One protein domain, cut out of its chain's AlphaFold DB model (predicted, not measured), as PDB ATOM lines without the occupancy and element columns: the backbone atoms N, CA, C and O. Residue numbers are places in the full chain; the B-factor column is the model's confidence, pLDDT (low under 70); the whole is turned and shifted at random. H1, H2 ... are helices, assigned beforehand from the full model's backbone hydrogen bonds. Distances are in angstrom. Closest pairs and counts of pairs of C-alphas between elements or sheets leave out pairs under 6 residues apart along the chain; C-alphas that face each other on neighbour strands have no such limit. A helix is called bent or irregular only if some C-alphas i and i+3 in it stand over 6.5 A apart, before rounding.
ATOM      1  N   ILE A  11     191.632 149.245 142.846       86.50
ATOM      2  CA  ILE A  11     191.470 150.128 144.002       86.50
ATOM      3  C   ILE A  11     191.548 151.623 143.644       86.50
ATOM      4  O   ILE A  11     190.815 152.430 144.211       86.50
ATOM      5  N   GLU A  12     192.391 152.019 142.694       85.06
ATOM      6  CA  GLU A  12     192.604 153.432 142.360       85.06
ATOM      7  C   GLU A  12     191.459 153.975 141.500       85.06
ATOM      8  O   GLU A  12     190.996 155.097 141.716       85.06
ATOM      9  N   LEU A  13     190.932 153.147 140.590       85.19
ATOM     10  CA  LEU A  13     189.723 153.461 139.823       85.19
ATOM     11  C   LEU A  13     188.493 153.592 140.728       85.19
ATOM     12  O   LEU A  13     187.673 154.486 140.513       85.19
ATOM     13  N   PHE A  14     188.385 152.756 141.765       87.62
ATOM     14  CA  PHE A  14     187.320 152.868 142.761       87.62
ATOM     15  C   PHE A  14     187.366 154.220 143.485       87.62
ATOM     16  O   PHE A  14     186.365 154.938 143.515       87.62
ATOM     17  N   TRP A  15     188.531 154.609 144.013       89.38
ATOM     18  CA  TRP A  15     188.679 155.896 144.698       89.38
ATOM     19  C   TRP A  15     188.449 157.088 143.768       89.38
ATOM     20  O   TRP A  15     187.823 158.063 144.185       89.38
ATOM     21  N   LEU A  16     188.882 157.004 142.508       89.56
ATOM     22  CA  LEU A  16     188.632 158.039 141.507       89.56
ATOM     23  C   LEU A  16     187.131 158.203 141.217       89.56
ATOM     24  O   LEU A  16     186.634 159.329 141.165       89.56
ATOM     25  N   ALA A  17     186.401 157.093 141.071       88.00
ATOM     26  CA  ALA A  17     184.958 157.105 140.841       88.00
ATOM     27  C   ALA A  17     184.191 157.675 142.044       88.00
ATOM     28  O   ALA A  17     183.324 158.533 141.871       88.00
ATOM     29  N   VAL A  18     184.545 157.257 143.265       90.38
ATOM     30  CA  VAL A  18     183.950 157.783 144.504       90.38
ATOM     31  C   VAL A  18     184.237 159.276 144.652       90.38
ATOM     32  O   VAL A  18     183.320 160.052 144.924       90.38
ATOM     33  N   PHE A  19     185.482 159.703 144.427       90.38
ATOM     34  CA  PHE A  19     185.855 161.114 144.490       90.38
ATOM     35  C   PHE A  19     185.090 161.951 143.458       90.38
ATOM     36  O   PHE A  19     184.560 163.005 143.801       90.38
ATOM     37  N   GLY A  20     184.970 161.460 142.219       90.12
ATOM     38  CA  GLY A  20     184.186 162.114 141.172       90.12
ATOM     39  C   GLY A  20     182.708 162.250 141.545       90.12
ATOM     40  O   GLY A  20     182.145 163.337 141.431       90.12
ATOM     41  N   LEU A  21     182.097 161.179 142.060       89.88
ATOM     42  CA  LEU A  21     180.698 161.175 142.491       89.88
ATOM     43  C   LEU A  21     180.450 162.161 143.641       89.88
ATOM     44  O   LEU A  21     179.497 162.937 143.588       89.88
ATOM     45  N   VAL A  22     181.327 162.179 144.650       88.94
ATOM     46  CA  VAL A  22     181.230 163.114 145.782       88.94
ATOM     47  C   VAL A  22     181.449 164.556 145.326       88.94
ATOM     48  O   VAL A  22     180.692 165.437 145.728       88.94
ATOM     49  N   ALA A  23     182.434 164.812 144.459       88.12
ATOM     50  CA  ALA A  23     182.678 166.144 143.917       88.12
ATOM     51  C   ALA A  23     181.434 166.669 143.184       88.12
ATOM     52  O   ALA A  23     180.944 167.746 143.510       88.12
ATOM     53  N   ILE A  24     180.870 165.878 142.266       86.00
ATOM     54  CA  ILE A  24     179.645 166.221 141.528       86.00
ATOM     55  C   ILE A  24     178.483 166.478 142.500       86.00
ATOM     56  O   ILE A  24     177.822 167.509 142.402       86.00
ATOM     57  N   ALA A  25     178.272 165.597 143.481       82.88
ATOM     58  CA  ALA A  25     177.207 165.740 144.471       82.88
ATOM     59  C   ALA A  25     177.287 167.065 145.251       82.88
ATOM     60  O   ALA A  25     176.260 167.711 145.473       82.88
ATOM     61  N   VAL A  26     178.497 167.481 145.642       84.25
ATOM     62  CA  VAL A  26     178.738 168.725 146.391       84.25
ATOM     63  C   VAL A  26     178.664 169.960 145.488       84.25
ATOM     64  O   VAL A  26     178.117 170.975 145.902       84.25
ATOM     65  N   LEU A  27     179.174 169.884 144.255       84.44
ATOM     66  CA  LEU A  27     179.200 171.006 143.307       84.44
ATOM     67  C   LEU A  27     177.812 171.390 142.776       84.44
ATOM     68  O   LEU A  27     177.581 172.559 142.479       84.44
ATOM     69  N   LEU A  28     176.907 170.419 142.629       75.12
ATOM     70  CA  LEU A  28     175.571 170.628 142.057       75.12
ATOM     71  C   LEU A  28     174.482 170.919 143.098       75.12
ATOM     72  O   LEU A  28     173.357 171.227 142.712       75.12
ATOM     73  N   SER A  29     174.783 170.812 144.395       72.69
ATOM     74  CA  SER A  29     173.772 170.910 145.453       72.69
ATOM     75  C   SER A  29     174.018 172.098 146.372       72.69
ATOM     76  O   SER A  29     175.075 172.189 146.986       72.69
ATOM     77  N   ASP A  30     172.994 172.931 146.583       73.94
ATOM     78  CA  ASP A  30     173.030 174.009 147.591       73.94
ATOM     79  C   ASP A  30     173.241 173.464 149.014       73.94
ATOM     80  O   ASP A  30     173.827 174.116 149.878       73.94
ATOM     81  N   VAL A  31     172.754 172.243 149.261       79.12
ATOM     82  CA  VAL A  31     172.942 171.509 150.514       79.12
ATOM     83  C   VAL A  31     173.724 170.225 150.214       79.12
ATOM     84  O   VAL A  31     173.140 169.288 149.660       79.12
ATOM     85  N   PRO A  32     175.006 170.124 150.621       78.56
ATOM     86  CA  PRO A  32     175.878 168.993 150.281       78.56
ATOM     87  C   PRO A  32     175.299 167.628 150.668       78.56
ATOM     88  O   PRO A  32     175.393 166.660 149.918       78.56
ATOM     89  N   VAL A  33     174.631 167.562 151.823       81.44
ATOM     90  CA  VAL A  33     174.000 166.335 152.333       81.44
ATOM     91  C   VAL A  33     172.891 165.841 151.399       81.44
ATOM     92  O   VAL A  33     172.796 164.644 151.142       81.44
ATOM     93  N   LYS A  34     172.075 166.748 150.838       73.25
ATOM     94  CA  LYS A  34     171.020 166.376 149.879       73.25
ATOM     95  C   LYS A  34     171.616 165.861 148.569       73.25
ATOM     96  O   LYS A  34     171.092 164.904 148.003       73.25
ATOM     97  N   GLY A  35     172.728 166.451 148.134       76.25
ATOM     98  CA  GLY A  35     173.485 165.988 146.972       76.25
ATOM     99  C   GLY A  35     174.005 164.571 147.136       76.25
ATOM    100  O   GLY A  35     173.820 163.739 146.253       76.25
ATOM    101  N   LEU A  36     174.600 164.276 148.292       84.31
ATOM    102  CA  LEU A  36     175.141 162.949 148.573       84.31
ATOM    103  C   LEU A  36     174.038 161.883 148.638       84.31
ATOM    104  O   LEU A  36     174.198 160.809 148.068       84.31
ATOM    105  N   ILE A  37     172.892 162.198 149.256       83.81
ATOM    106  CA  ILE A  37     171.725 161.299 149.288       83.81
ATOM    107  C   ILE A  37     171.207 161.029 147.869       83.81
ATOM    108  O   ILE A  37     170.943 159.878 147.527       83.81
ATOM    109  N   SER A  38     171.102 162.067 147.033       78.12
ATOM    110  CA  SER A  38     170.699 161.932 145.626       78.12
ATOM    111  C   SER A  38     171.685 161.070 144.828       78.12
ATOM    112  O   SER A  38     171.275 160.197 144.067       78.12
ATOM    113  N   ALA A  39     172.989 161.246 145.055       83.00
ATOM    114  CA  ALA A  39     174.024 160.455 144.400       83.00
ATOM    115  C   ALA A  39     173.995 158.978 144.837       83.00
ATOM    116  O   ALA A  39     174.073 158.090 143.990       83.00
ATOM    117  N   CYS A  40     173.806 158.701 146.132       84.75
ATOM    118  CA  CYS A  40     173.589 157.341 146.631       84.75
ATOM    119  C   CYS A  40     172.321 156.715 146.040       84.75
ATOM    120  O   CYS A  40     172.338 155.548 145.657       84.75
ATOM    121  N   PHE A  41     171.236 157.485 145.930       82.81
ATOM    122  CA  PHE A  41     169.998 157.016 145.316       82.81
ATOM    123  C   PHE A  41     170.193 156.680 143.832       82.81
ATOM    124  O   PHE A  41     169.830 155.591 143.399       82.81
ATOM    125  N   GLY A  42     170.841 157.561 143.065       84.06
ATOM    126  CA  GLY A  42     171.172 157.302 141.663       84.06
ATOM    127  C   GLY A  42     172.070 156.075 141.481       84.06
ATOM    128  O   GLY A  42     171.848 155.291 140.564       84.06
ATOM    129  N   LEU A  43     173.029 155.864 142.386       86.44
ATOM    130  CA  LEU A  43     173.898 154.687 142.383       86.44
ATOM    131  C   LEU A  43     173.118 153.391 142.657       86.44
ATOM    132  O   LEU A  43     173.329 152.409 141.955       86.44
ATOM    133  N   LEU A  44     172.181 153.395 143.613       84.31
ATOM    134  CA  LEU A  44     171.304 152.246 143.874       84.31
ATOM    135  C   LEU A  44     170.430 151.906 142.664       84.31
ATOM    136  O   LEU A  44     170.310 150.739 142.301       84.31
ATOM    137  N   VAL A  45     169.850 152.920 142.018       81.94
ATOM    138  CA  VAL A  45     169.021 152.733 140.818       81.94
ATOM    139  C   VAL A  45     169.869 152.254 139.633       81.94
ATOM    140  O   VAL A  45     169.433 151.395 138.874       81.94
ATOM    141  N   GLY A  46     171.101 152.749 139.495       82.19
ATOM    142  CA  GLY A  46     172.040 152.325 138.452       82.19
ATOM    143  C   GLY A  46     172.637 150.927 138.658       82.19
ATOM    144  O   GLY A  46     173.159 150.354 137.710       82.19
ATOM    145  N   MET A  47     172.555 150.365 139.870       81.00
ATOM    146  CA  MET A  47     172.962 148.983 140.160       81.00
ATOM    147  C   MET A  47     171.936 147.932 139.711       81.00
ATOM    148  O   MET A  47     172.217 146.739 139.815       81.00
ATOM    149  N   VAL A  48     170.754 148.351 139.252       84.25
ATOM    150  CA  VAL A  48     169.695 147.453 138.775       84.25
ATOM    151  C   VAL A  48     170.051 146.902 137.391       84.25
ATOM    152  O   VAL A  48     170.249 147.676 136.454       84.25
ATOM    153  N   GLY A  49     170.078 145.574 137.256       81.62
ATOM    154  CA  GLY A  49     170.307 144.862 135.994       81.62
ATOM    155  C   GLY A  49     171.272 143.682 136.125       81.62
ATOM    156  O   GLY A  49     171.655 143.282 137.228       81.62
ATOM    157  N   ILE A  50     171.671 143.109 134.988       72.94
ATOM    158  CA  ILE A  50     172.719 142.083 134.941       72.94
ATOM    159  C   ILE A  50     174.103 142.719 135.116       72.94
ATOM    160  O   ILE A  50     174.492 143.636 134.391       72.94
ATOM    161  N   ASP A  51     174.878 142.168 136.048       75.25
ATOM    162  CA  ASP A  51     176.296 142.485 136.206       75.25
ATOM    163  C   ASP A  51     177.112 141.830 135.078       75.25
ATOM    164  O   ASP A  51     177.199 140.605 134.991       75.25
ATOM    165  N   SER A  52     177.738 142.641 134.222       63.81
ATOM    166  CA  SER A  52     178.500 142.178 133.052       63.81
ATOM    167  C   SER A  52     179.729 141.334 133.403       63.81
ATOM    168  O   SER A  52     180.222 140.599 132.548       63.81
ATOM    169  N   MET A  53     180.212 141.414 134.648       65.44
ATOM    170  CA  MET A  53     181.354 140.630 135.117       65.44
ATOM    171  C   MET A  53     180.945 139.240 135.615       65.44
ATOM    172  O   MET A  53     181.650 138.264 135.369       65.44
ATOM    173  N   SER A  54     179.829 139.143 136.341       67.19
ATOM    174  CA  SER A  54     179.427 137.904 137.019       67.19
ATOM    175  C   SER A  54     178.238 137.191 136.373       67.19
ATOM    176  O   SER A  54     177.972 136.044 136.720       67.19
ATOM    177  N   GLY A  55     177.526 137.838 135.441       67.88
ATOM    178  CA  GLY A  55     176.322 137.303 134.794       67.88
ATOM    179  C   GLY A  55     175.124 137.164 135.736       67.88
ATOM    180  O   GLY A  55     174.073 136.684 135.322       67.88
ATOM    181  N   ASN A  56     175.276 137.577 136.998       72.44
ATOM    182  CA  ASN A  56     174.229 137.501 137.996       72.44
ATOM    183  C   ASN A  56     173.323 138.723 137.908       72.44
ATOM    184  O   ASN A  56     173.767 139.867 137.773       72.44
ATOM    185  N   GLU A  57     172.039 138.454 138.050       76.62
ATOM    186  CA  GLU A  57     170.990 139.448 138.126       76.62
ATOM    187  C   GLU A  57     170.994 140.170 139.483       76.62
ATOM    188  O   GLU A  57     170.971 139.539 140.544       76.62
ATOM    189  N   ARG A  58     171.023 141.511 139.467       77.56
ATOM    190  CA  ARG A  58     170.955 142.351 140.670       77.56
ATOM    191  C   ARG A  58     169.706 143.224 140.618       77.56
ATOM    192  O   ARG A  58     169.557 144.054 139.728       77.56
ATOM    193  N   PHE A  59     168.822 143.052 141.603       73.88
ATOM    194  CA  PHE A  59     167.583 143.832 141.756       73.88
ATOM    195  C   PHE A  59     166.597 143.752 140.568       73.88
ATOM    196  O   PHE A  59     165.813 144.673 140.355       73.88
ATOM    197  N   THR A  60     166.605 142.659 139.801       70.31
ATOM    198  CA  THR A  60     165.696 142.415 138.658       70.31
ATOM    199  C   THR A  60     164.344 141.827 139.053       70.31
ATOM    200  O   THR A  60     163.397 141.930 138.282       70.31
ATOM    201  N   PHE A  61     164.226 141.251 140.256       74.75
ATOM    202  CA  PHE A  61     162.976 140.709 140.816       74.75
ATOM    203  C   PHE A  61     162.205 139.759 139.869       74.75
ATOM    204  O   PHE A  61     160.979 139.724 139.928       74.75
ATOM    205  N   ASP A  62     162.911 138.993 139.026       71.75
ATOM    206  CA  ASP A  62     162.342 138.059 138.027       71.75
ATOM    207  C   ASP A  62     161.549 138.737 136.885       71.75
ATOM    208  O   ASP A  62     160.738 138.118 136.197       71.75
ATOM    209  N   VAL A  63     161.778 140.037 136.663       75.25
ATOM    210  CA  VAL A  63     161.159 140.814 135.581       75.25
ATOM    211  C   VAL A  63     162.159 140.994 134.437       75.25
ATOM    212  O   VAL A  63     163.182 141.665 134.593       75.25
ATOM    213  N   LEU A  64     161.828 140.443 133.264       73.94
ATOM    214  CA  LEU A  64     162.700 140.413 132.079       73.94
ATOM    215  C   LEU A  64     163.096 141.818 131.590       73.94
ATOM    216  O   LEU A  64     164.194 142.036 131.077       73.94
ATOM    217  N   GLU A  65     162.210 142.799 131.761       72.19
ATOM    218  CA  GLU A  65     162.466 144.194 131.404       72.19
ATOM    219  C   GLU A  65     163.539 144.837 132.290       72.19
ATOM    220  O   GLU A  65     164.266 145.708 131.816       72.19
ATOM    221  N   LEU A  66     163.669 144.403 133.550       73.19
ATOM    222  CA  LEU A  66     164.706 144.891 134.461       73.19
ATOM    223  C   LEU A  66     166.040 144.168 134.256       73.19
ATOM    224  O   LEU A  66     167.072 144.701 134.660       73.19
ATOM    225  N   THR A  67     166.051 142.999 133.611       72.25
ATOM    226  CA  THR A  67     167.262 142.214 133.319       72.25
ATOM    227  C   THR A  67     168.289 143.010 132.509       72.25
ATOM    228  O   THR A  67     169.487 142.956 132.789       72.25
ATOM    229  N   ASN A  68     167.827 143.842 131.572       74.69
ATOM    230  CA  ASN A  68     168.678 144.764 130.807       74.69
ATOM    231  C   ASN A  68     169.006 146.073 131.558       74.69
ATOM    232  O   ASN A  68     169.600 146.987 130.986       74.69
ATOM    233  N   GLY A  69     168.618 146.165 132.831       80.19
ATOM    234  CA  GLY A  69     168.686 147.365 133.648       80.19
ATOM    235  C   GLY A  69     167.587 148.376 133.326       80.19
ATOM    236  O   GLY A  69     166.730 148.180 132.464       80.19
ATOM    237  N   ILE A  70     167.602 149.496 134.044       80.00
ATOM    238  CA  ILE A  70     166.632 150.572 133.830       80.00
ATOM    239  C   ILE A  70     167.062 151.398 132.618       80.00
ATOM    240  O   ILE A  70     168.133 152.005 132.604       80.00
ATOM    241  N   SER A  71     166.194 151.469 131.606       82.62
ATOM    242  CA  SER A  71     166.435 152.304 130.429       82.62
ATOM    243  C   SER A  71     166.623 153.770 130.821       82.62
ATOM    244  O   SER A  71     165.785 154.361 131.509       82.62
TER     245      SER A  71
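This is residues 11 to 71 of the 169 residues of an uncharacterized protein of Halomonas olivaria (UniProt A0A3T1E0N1). Two long helices, H1 and H2, meet near their ends as an open V, and a small head of loop with the short helix H3 lies beyond the far end of H2. Residues 11 to 20 of H1 stand free and make one arm of the V, while in the head the unnamed stretch after H2 runs out and folds back as a narrow loop before H3. The printed part has 61 residues with three named helices, H1, H2 and H3 in that order along the chain, and no named strand; the class is all helix. The whole is loose, with a radius of gyration of the C-alphas of 14.1 A, and the C-alphas span 38 by 26 by 15 A.

The longest helix is H1, residues 11 to 27, which runs 24.2 A from C-alpha 11 at (191.470, 150.128, 144.002) to C-alpha 27 at (179.200, 171.006, 143.307). H2, residues 32 to 46, measures 20.8 A from first to last C-alpha and ends with C-alpha 46 at (172.040, 152.325, 138.452). H3, residues 64 to 67, is a helix of 4 residues, and its last C-alpha, that of Thr 67, is at (167.262, 142.214, 133.319). No helix is bent.

H1 touches H2 with residues 21 to 26 alone, and the closest C-alphas of the two helices are those of Ala 25 and Gly 35, 4.5 A apart. Their lines stand at a steep tilt of 53 degrees, and they run opposite ways. Their centres are 12.3 A apart. H3 touches no helix: it is apart from H2, the helix before it in the chain, and also apart from H1. Between H2 and H3, residues 49 to 50 pair with residues 57 to 58, antiparallel, in stretches too short to be named strands. In H1 and H2 every O i to N i+4 pair is within hydrogen-bond range. H3 is too short for such a pair, and its one O i to N i+3 pair is within range.

The two C-alphas farthest apart are those of Asp 30 and Gly 55, at 39.0 A, and the first and last printed C-alphas, those of Ile 11 and Ser 71, are 28.6 A apart. Without residues 11 to 20, the other 51 residues span 38 by 20 by 15 A. The link from H1 to H2 is tight, with 4 residues, and the link from H2 to H3 is long, with 17 residues, 47 to 63. The printed part has no cut. The mean pLDDT of the printed part is 79.9, and residues 52 to 55 are under 70.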